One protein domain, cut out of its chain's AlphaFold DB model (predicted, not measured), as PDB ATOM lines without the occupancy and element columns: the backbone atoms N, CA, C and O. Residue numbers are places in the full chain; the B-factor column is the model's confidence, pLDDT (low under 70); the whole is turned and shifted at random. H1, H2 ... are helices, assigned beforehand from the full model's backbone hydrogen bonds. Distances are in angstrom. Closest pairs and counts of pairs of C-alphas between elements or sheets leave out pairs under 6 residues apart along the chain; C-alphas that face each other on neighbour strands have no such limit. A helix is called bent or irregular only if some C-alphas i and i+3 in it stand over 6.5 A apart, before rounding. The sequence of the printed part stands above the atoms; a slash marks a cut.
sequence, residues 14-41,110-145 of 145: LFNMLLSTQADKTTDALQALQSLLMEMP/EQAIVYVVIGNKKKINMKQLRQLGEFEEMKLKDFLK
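Overview. This is residues 14 to 41 and 110 to 145 of the 145 residues of an uncharacterized protein of Bacteroidales bacterium (UniProt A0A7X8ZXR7). What is the main picture? There is little regular structure: one longer helix, H1, among loops, with short H2 near it and residues 139 to 145, including H3, sticking out. What is printed? The 64 residues include three named helices, in the order H1, H2, H3, and no named strand; the class is all helix, with only 24 residues in named elements. How compact is it? It is only just compact, close to loose, with a radius of gyration of the C-alphas of 12.7 A and spans of 38 by 28 by 21 A.

Arrangement. What is near the longest helix? H1, residues 23 to 38, and H2, residues 126 to 129, are close but not clearly touching; their closest C-alphas, of Thr 27 and Leu 129, are 6.0 A apart. Where is the last helix? H3, residues 140 to 143, is apart from H1 and H2. What do the backbones show? In H1, 10 of 12 O i to N i+4 pairs are within hydrogen-bond range; H2 and H3 are too short for such a pair.

Along the chain. Where does H1 run? It spans 23.6 A from C-alpha 23 at (167.669, 137.618, 164.101), and is irregular, with C-alphas 24 and 27 7.5 A apart. Where does H3 end? C-alpha 143 is at (189.073, 138.793, 161.022).

Size, cuts and confidence. Is there a cut? Residues 42 to 109 are not printed; C-alphas 41 and 110 are 15.6 A apart. Where is confidence low? Only residue 145 is under 70.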
ATOM      1  N   LEU A  14     188.624 144.349 180.112       82.62
ATOM      2  CA  LEU A  14     187.482 144.193 179.214       82.62
ATOM      3  C   LEU A  14     186.299 143.620 179.991       82.62
ATOM      4  O   LEU A  14     186.393 142.525 180.548       82.62
ATOM      5  N   PHE A  15     185.182 144.341 179.989       86.69
ATOM      6  CA  PHE A  15     183.896 143.829 180.443       86.69
ATOM      7  C   PHE A  15     183.108 143.348 179.225       86.69
ATOM      8  O   PHE A  15     182.733 144.140 178.366       86.69
ATOM      9  N   ASN A  16     182.901 142.034 179.131       89.31
ATOM     10  CA  ASN A  16     182.243 141.412 177.988       89.31
ATOM     11  C   ASN A  16     180.884 140.863 178.401       89.31
ATOM     12  O   ASN A  16     180.771 140.160 179.405       89.31
ATOM     13  N   MET A  17     179.876 141.107 177.570       89.38
ATOM     14  CA  MET A  17     178.572 140.469 177.682       89.38
ATOM     15  C   MET A  17     178.254 139.714 176.401       89.38
ATOM     16  O   MET A  17     178.571 140.161 175.301       89.38
ATOM     17  N   LEU A  18     177.614 138.560 176.559       92.00
ATOM     18  CA  LEU A  18     177.221 137.687 175.462       92.00
ATOM     19  C   LEU A  18     175.711 137.493 175.518       92.00
ATOM     20  O   LEU A  18     175.165 137.100 176.546       92.00
ATOM     21  N   LEU A  19     175.048 137.760 174.399       93.38
ATOM     22  CA  LEU A  19     173.607 137.617 174.246       93.38
ATOM     23  C   LEU A  19     173.310 136.943 172.910       93.38
ATOM     24  O   LEU A  19     173.887 137.291 171.884       93.38
ATOM     25  N   SER A  20     172.400 135.974 172.930       94.19
ATOM     26  CA  SER A  20     171.880 135.311 171.733       94.19
ATOM     27  C   SER A  20     170.378 135.534 171.649       94.19
ATOM     28  O   SER A  20     169.671 135.422 172.647       94.19
ATOM     29  N   THR A  21     169.889 135.862 170.456       94.44
ATOM     30  CA  THR A  21     168.479 136.177 170.200       94.44
ATOM     31  C   THR A  21     168.096 135.781 168.773       94.44
ATOM     32  O   THR A  21     168.958 135.444 167.955       94.44
ATOM     33  N   GLN A  22     166.800 135.805 168.466       93.94
ATOM     34  CA  GLN A  22     166.323 135.634 167.094       93.94
ATOM     35  C   GLN A  22     166.760 136.832 166.237       93.94
ATOM     36  O   GLN A  22     166.819 137.963 166.715       93.94
ATOM     37  N   ALA A  23     167.070 136.595 164.961       92.81
ATOM     38  CA  ALA A  23     167.669 137.618 164.101       92.81
ATOM     39  C   ALA A  23     166.801 138.889 163.967       92.81
ATOM     40  O   ALA A  23     167.334 139.998 163.972       92.81
ATOM     41  N   ASP A  24     165.479 138.744 163.925       91.75
ATOM     42  CA  ASP A  24     164.510 139.845 163.865       91.75
ATOM     43  C   ASP A  24     164.388 140.627 165.185       91.75
ATOM     44  O   ASP A  24     163.917 141.760 165.181       91.75
ATOM     45  N   LYS A  25     164.875 140.061 166.297       94.44
ATOM     46  CA  LYS A  25     164.895 140.661 167.644       94.44
ATOM     47  C   LYS A  25     166.245 141.235 168.051       94.44
ATOM     48  O   LYS A  25     166.415 141.666 169.187       94.44
ATOM     49  N   THR A  26     167.206 141.271 167.131       94.31
ATOM     50  CA  THR A  26     168.557 141.786 167.394       94.31
ATOM     51  C   THR A  26     168.536 143.234 167.889       94.31
ATOM     52  O   THR A  26     169.222 143.562 168.848       94.31
ATOM     53  N   THR A  27     167.744 144.106 167.263       92.31
ATOM     54  CA  THR A  27     167.682 145.532 167.622       92.31
ATOM     55  C   THR A  27     167.023 145.750 168.979       92.31
ATOM     56  O   THR A  27     167.571 146.487 169.793       92.31
ATOM     57  N   ASP A  28     165.926 145.042 169.257       92.88
ATOM     58  CA  ASP A  28     165.237 145.070 170.555       92.88
ATOM     59  C   ASP A  28     166.182 144.605 171.679       92.88
ATOM     60  O   ASP A  28     166.276 145.222 172.739       92.88
ATOM     61  N   ALA A  29     166.939 143.535 171.421       94.25
ATOM     62  CA  ALA A  29     167.907 142.978 172.355       94.25
ATOM     63  C   ALA A  29     169.060 143.948 172.660       94.25
ATOM     64  O   ALA A  29     169.442 144.096 173.819       94.25
ATOM     65  N   LEU A  30     169.598 144.628 171.641       93.06
ATOM     66  CA  LEU A  30     170.658 145.622 171.826       93.06
ATOM     67  C   LEU A  30     170.172 146.849 172.598       93.06
ATOM     68  O   LEU A  30     170.899 147.335 173.457       93.06
ATOM     69  N   GLN A  31     168.948 147.314 172.341       91.38
ATOM     70  CA  GLN A  31     168.349 148.420 173.093       91.38
ATOM     71  C   GLN A  31     168.168 148.058 174.566       91.38
ATOM     72  O   GLN A  31     168.601 148.809 175.434       91.38
ATOM     73  N   ALA A  32     167.610 146.879 174.857       92.56
ATOM     74  CA  ALA A  32     167.483 146.401 176.231       92.56
ATOM     75  C   ALA A  32     168.854 146.288 176.922       92.56
ATOM     76  O   ALA A  32     169.006 146.688 178.076       92.56
ATOM     77  N   LEU A  33     169.867 145.790 176.208       92.00
ATOM     78  CA  LEU A  33     171.230 145.683 176.720       92.00
ATOM     79  C   LEU A  33     171.841 147.055 177.021       92.00
ATOM     80  O   LEU A  33     172.462 147.237 178.062       92.00
ATOM     81  N   GLN A  34     171.651 148.018 176.119       89.94
ATOM     82  CA  GLN A  34     172.110 149.390 176.293       89.94
ATOM     83  C   GLN A  34     171.449 150.045 177.507       89.94
ATOM     84  O   GLN A  34     172.152 150.633 178.323       89.94
ATOM     85  N   SER A  35     170.132 149.891 177.676       91.31
ATOM     86  CA  SER A  35     169.425 150.389 178.860       91.31
ATOM     87  C   SER A  35     170.001 149.809 180.151       91.31
ATOM     88  O   SER A  35     170.255 150.557 181.085       91.31
ATOM     89  N   LEU A  36     170.275 148.500 180.196       90.81
ATOM     90  CA  LEU A  36     170.851 147.852 181.381       90.81
ATOM     91  C   LEU A  36     172.283 148.310 181.688       90.81
ATOM     92  O   LEU A  36     172.662 148.372 182.855       90.81
ATOM     93  N   LEU A  37     173.076 148.604 180.654       89.88
ATOM     94  CA  LEU A  37     174.446 149.105 180.798       89.88
ATOM     95  C   LEU A  37     174.514 150.568 181.231       89.88
ATOM     96  O   LEU A  37     175.481 150.948 181.880       89.88
ATOM     97  N   MET A  38     173.526 151.373 180.836       89.69
ATOM     98  CA  MET A  38     173.427 152.790 181.200       89.69
ATOM     99  C   MET A  38     172.776 152.974 182.571       89.69
ATOM    100  O   MET A  38     173.194 153.831 183.355       89.69
ATOM    101  N   GLU A  39     171.797 152.130 182.898       92.12
ATOM    102  CA  GLU A  39     171.032 152.172 184.141       92.12
ATOM    103  C   GLU A  39     170.914 150.772 184.761       92.12
ATOM    104  O   GLU A  39     169.887 150.096 184.670       92.12
ATOM    105  N   MET A  40     171.978 150.321 185.430       92.44
ATOM    106  CA  MET A  40     171.957 149.048 186.150       92.44
ATOM    107  C   MET A  40     171.018 149.113 187.374       92.44
ATOM    108  O   MET A  40     171.257 149.899 188.297       92.44
ATOM    109  N   PRO A  41     169.992 148.244 187.464       91.69
ATOM    110  CA  PRO A  41     169.070 148.252 188.592       91.69
ATOM    111  C   PRO A  41     169.688 147.570 189.821       91.69
ATOM    112  O   PRO A  41     169.781 146.337 189.895       91.69
ATOM    113  N   GLU A 110     180.032 155.014 182.268       84.81
ATOM    114  CA  GLU A 110     180.519 156.043 181.332       84.81
ATOM    115  C   GLU A 110     181.518 155.505 180.295       84.81
ATOM    116  O   GLU A 110     182.126 156.272 179.547       84.81
ATOM    117  N   GLN A 111     181.729 154.187 180.243       87.12
ATOM    118  CA  GLN A 111     182.702 153.595 179.327       87.12
ATOM    119  C   GLN A 111     182.125 153.415 177.920       87.12
ATOM    120  O   GLN A 111     180.946 153.111 177.737       87.12
ATOM    121  N   ALA A 112     182.978 153.562 176.903       86.56
ATOM    122  CA  ALA A 112     182.594 153.310 175.518       86.56
ATOM    123  C   ALA A 112     182.230 151.829 175.314       86.56
ATOM    124  O   ALA A 112     182.989 150.931 175.686       86.56
ATOM    125  N   ILE A 113     181.079 151.576 174.687       87.62
ATOM    126  CA  ILE A 113     180.560 150.226 174.441       87.62
ATOM    127  C   ILE A 113     180.755 149.874 172.968       87.62
ATOM    128  O   ILE A 113     180.346 150.620 172.081       87.62
ATOM    129  N   VAL A 114     181.334 148.701 172.708       90.62
ATOM    130  CA  VAL A 114     181.470 148.142 171.359       90.62
ATOM    131  C   VAL A 114     180.512 146.967 171.207       90.62
ATOM    132  O   VAL A 114     180.591 145.988 171.948       90.62
ATOM    133  N   TYR A 115     179.623 147.046 170.218       91.19
ATOM    134  CA  TYR A 115     178.713 145.957 169.875       91.19
ATOM    135  C   TYR A 115     179.261 145.145 168.705       91.19
ATOM    136  O   TYR A 115     179.494 145.676 167.622       91.19
ATOM    137  N   VAL A 116     179.399 143.834 168.902       92.06
ATOM    138  CA  VAL A 116     179.739 142.887 167.835       92.06
ATOM    139  C   VAL A 116     178.528 142.007 167.567       92.06
ATOM    140  O   VAL A 116     178.132 141.198 168.404       92.06
ATOM    141  N   VAL A 117     177.925 142.172 166.389       91.81
ATOM    142  CA  VAL A 117     176.710 141.454 165.993       91.81
ATOM    143  C   VAL A 117     177.041 140.454 164.896       91.81
ATOM    144  O   VAL A 117     177.496 140.824 163.817       91.81
ATOM    145  N   ILE A 118     176.754 139.181 165.155       91.31
ATOM    146  CA  ILE A 118     176.948 138.097 164.192       91.31
ATOM    147  C   ILE A 118     175.576 137.548 163.808       91.31
ATOM    148  O   ILE A 118     174.840 137.048 164.655       91.31
ATOM    149  N   GLY A 119     175.215 137.624 162.524       90.50
ATOM    150  CA  GLY A 119     173.927 137.108 162.073       90.50
ATOM    151  C   GLY A 119     173.613 137.335 160.597       90.50
ATOM    152  O   GLY A 119     174.377 137.929 159.837       90.50
ATOM    153  N   ASN A 120     172.444 136.843 160.177       90.56
ATOM    154  CA  ASN A 120     171.965 137.027 158.811       90.56
ATOM    155  C   ASN A 120     171.385 138.435 158.632       90.56
ATOM    156  O   ASN A 120     170.240 138.693 159.010       90.56
ATOM    157  N   LYS A 121     172.136 139.310 157.958       89.38
ATOM    158  CA  LYS A 121     171.738 140.701 157.685       89.38
ATOM    159  C   LYS A 121     170.383 140.872 156.996       89.38
ATOM    160  O   LYS A 121     169.760 141.911 157.151       89.38
ATOM    161  N   LYS A 122     169.903 139.866 156.250       91.75
ATOM    162  CA  LYS A 122     168.584 139.916 155.593       91.75
ATOM    163  C   LYS A 122     167.422 139.818 156.584       91.75
ATOM    164  O   LYS A 122     166.305 140.166 156.230       91.75
ATOM    165  N   LYS A 123     167.678 139.299 157.787       92.94
ATOM    166  CA  LYS A 123     166.680 139.106 158.846       92.94
ATOM    167  C   LYS A 123     166.797 140.132 159.976       92.94
ATOM    168  O   LYS A 123     165.963 140.124 160.868       92.94
ATOM    169  N   ILE A 124     167.815 140.991 159.944       92.94
ATOM    170  CA  ILE A 124     168.054 142.026 160.953       92.94
ATOM    171  C   ILE A 124     167.545 143.359 160.406       92.94
ATOM    172  O   ILE A 124     167.768 143.684 159.238       92.94
ATOM    173  N   ASN A 125     166.903 144.168 161.251       92.31
ATOM    174  CA  ASN A 125     166.537 145.532 160.885       92.31
ATOM    175  C   ASN A 125     167.782 146.437 160.836       92.31
ATOM    176  O   ASN A 125     168.104 147.166 161.773       92.31
ATOM    177  N   MET A 126     168.488 146.407 159.704       91.31
ATOM    178  CA  MET A 126     169.734 147.155 159.502       91.31
ATOM    179  C   MET A 126     169.549 148.679 159.516       91.31
ATOM    180  O   MET A 126     170.532 149.409 159.633       91.31
ATOM    181  N   LYS A 127     168.318 149.180 159.351       91.44
ATOM    182  CA  LYS A 127     168.027 150.613 159.463       91.44
ATOM    183  C   LYS A 127     168.080 151.045 160.927       91.44
ATOM    184  O   LYS A 127     168.762 152.011 161.231       91.44
ATOM    185  N   GLN A 128     167.412 150.303 161.810       90.06
ATOM    186  CA  GLN A 128     167.440 150.553 163.254       90.06
ATOM    187  C   GLN A 128     168.826 150.305 163.852       90.06
ATOM    188  O   GLN A 128     169.287 151.095 164.664       90.06
ATOM    189  N   LEU A 129     169.535 149.262 163.405       90.12
ATOM    190  CA  LEU A 129     170.880 148.966 163.905       90.12
ATOM    191  C   LEU A 129     171.860 150.131 163.676       90.12
ATOM    192  O   LEU A 129     172.611 150.489 164.574       90.12
ATOM    193  N   ARG A 130     171.804 150.768 162.499       90.81
ATOM    194  CA  ARG A 130     172.636 151.939 162.166       90.81
ATOM    195  C   ARG A 130     172.271 153.207 162.938       90.81
ATOM    196  O   ARG A 130     173.030 154.164 162.898       90.81
ATOM    197  N   GLN A 131     171.117 153.246 163.602       89.62
ATOM    198  CA  GLN A 131     170.737 154.378 164.452       89.62
ATOM    199  C   GLN A 131     171.378 154.298 165.843       89.62
ATOM    200  O   GLN A 131     171.377 155.302 166.547       89.62
ATOM    201  N   LEU A 132     171.920 153.139 166.242       85.38
ATOM    202  CA  LEU A 132     172.534 152.951 167.561       85.38
ATOM    203  C   LEU A 132     173.938 153.568 167.675       85.38
ATOM    204  O   LEU A 132     174.426 153.738 168.788       85.38
ATOM    205  N   GLY A 133     174.587 153.908 166.558       85.94
ATOM    206  CA  GLY A 133     175.915 154.518 166.556       85.94
ATOM    207  C   GLY A 133     176.652 154.330 165.235       85.94
ATOM    208  O   GLY A 133     176.054 153.988 164.211       85.94
ATOM    209  N   GLU A 134     177.966 154.548 165.271       90.38
ATOM    210  CA  GLU A 134     178.846 154.248 164.143       90.38
ATOM    211  C   GLU A 134     178.759 152.760 163.782       90.38
ATOM    212  O   GLU A 134     178.734 151.884 164.648       90.38
ATOM    213  N   PHE A 135     178.665 152.474 162.484       90.94
ATOM    214  CA  PHE A 135     178.422 151.127 161.986       90.94
ATOM    215  C   PHE A 135     179.416 150.767 160.888       90.94
ATOM    216  O   PHE A 135     179.468 151.426 159.848       90.94
ATOM    217  N   GLU A 136     180.117 149.655 161.085       91.69
ATOM    218  CA  GLU A 136     181.028 149.062 160.111       91.69
ATOM    219  C   GLU A 136     180.580 147.630 159.777       91.69
ATOM    220  O   GLU A 136     180.376 146.799 160.662       91.69
ATOM    221  N   GLU A 137     180.393 147.325 158.486       90.50
ATOM    222  CA  GLU A 137     180.104 145.955 158.037       90.50
ATOM    223  C   GLU A 137     181.417 145.218 157.773       90.50
ATOM    224  O   GLU A 137     182.132 145.539 156.825       90.50
ATOM    225  N   MET A 138     181.688 144.181 158.564       89.88
ATOM    226  CA  MET A 138     182.867 143.332 158.404       89.88
ATOM    227  C   MET A 138     182.515 141.974 157.790       89.88
ATOM    228  O   MET A 138     181.457 141.394 158.055       89.88
ATOM    229  N   LYS A 139     183.422 141.428 156.979       88.44
ATOM    230  CA  LYS A 139     183.357 140.055 156.465       88.44
ATOM    231  C   LYS A 139     184.267 139.157 157.295       88.44
ATOM    232  O   LYS A 139     185.264 139.597 157.851       88.44
ATOM    233  N   LEU A 140     183.980 137.854 157.307       84.00
ATOM    234  CA  LEU A 140     184.779 136.879 158.063       84.00
ATOM    235  C   LEU A 140     186.277 136.924 157.706       84.00
ATOM    236  O   LEU A 140     187.130 136.826 158.580       84.00
ATOM    237  N   LYS A 141     186.592 137.137 156.423       87.38
ATOM    238  CA  LYS A 141     187.967 137.279 155.925       87.38
ATOM    239  C   LYS A 141     188.729 138.478 156.505       87.38
ATOM    240  O   LYS A 141     189.946 138.489 156.433       87.38
ATOM    241  N   ASP A 142     188.031 139.471 157.051       84.75
ATOM    242  CA  ASP A 142     188.657 140.656 157.638       84.75
ATOM    243  C   ASP A 142     189.157 140.356 159.071       84.75
ATOM    244  O   ASP A 142     190.053 141.034 159.567       84.75
ATOM    245  N   PHE A 143     188.634 139.295 159.709       76.06
ATOM    246  CA  PHE A 143     189.073 138.793 161.022       76.06
ATOM    247  C   PHE A 143     190.128 137.687 160.937       76.06
ATOM    248  O   PHE A 143     190.957 137.548 161.834       76.06
ATOM    249  N   LEU A 144     190.073 136.872 159.884       72.75
ATOM    250  CA  LEU A 144     191.007 135.772 159.660       72.75
ATOM    251  C   LEU A 144     192.264 136.315 158.963       72.75
ATOM    252  O   LEU A 144     192.348 136.294 157.735       72.75
ATOM    253  N   LYS A 145     193.207 136.838 159.752       52.22
ATOM    254  CA  LYS A 145     194.598 137.040 159.318       52.22
ATOM    255  C   LYS A 145     195.427 135.789 159.564       52.22
ATOM    256  O   LYS A 145     195.250 135.180 160.642       52.22
TER     257      LYS A 145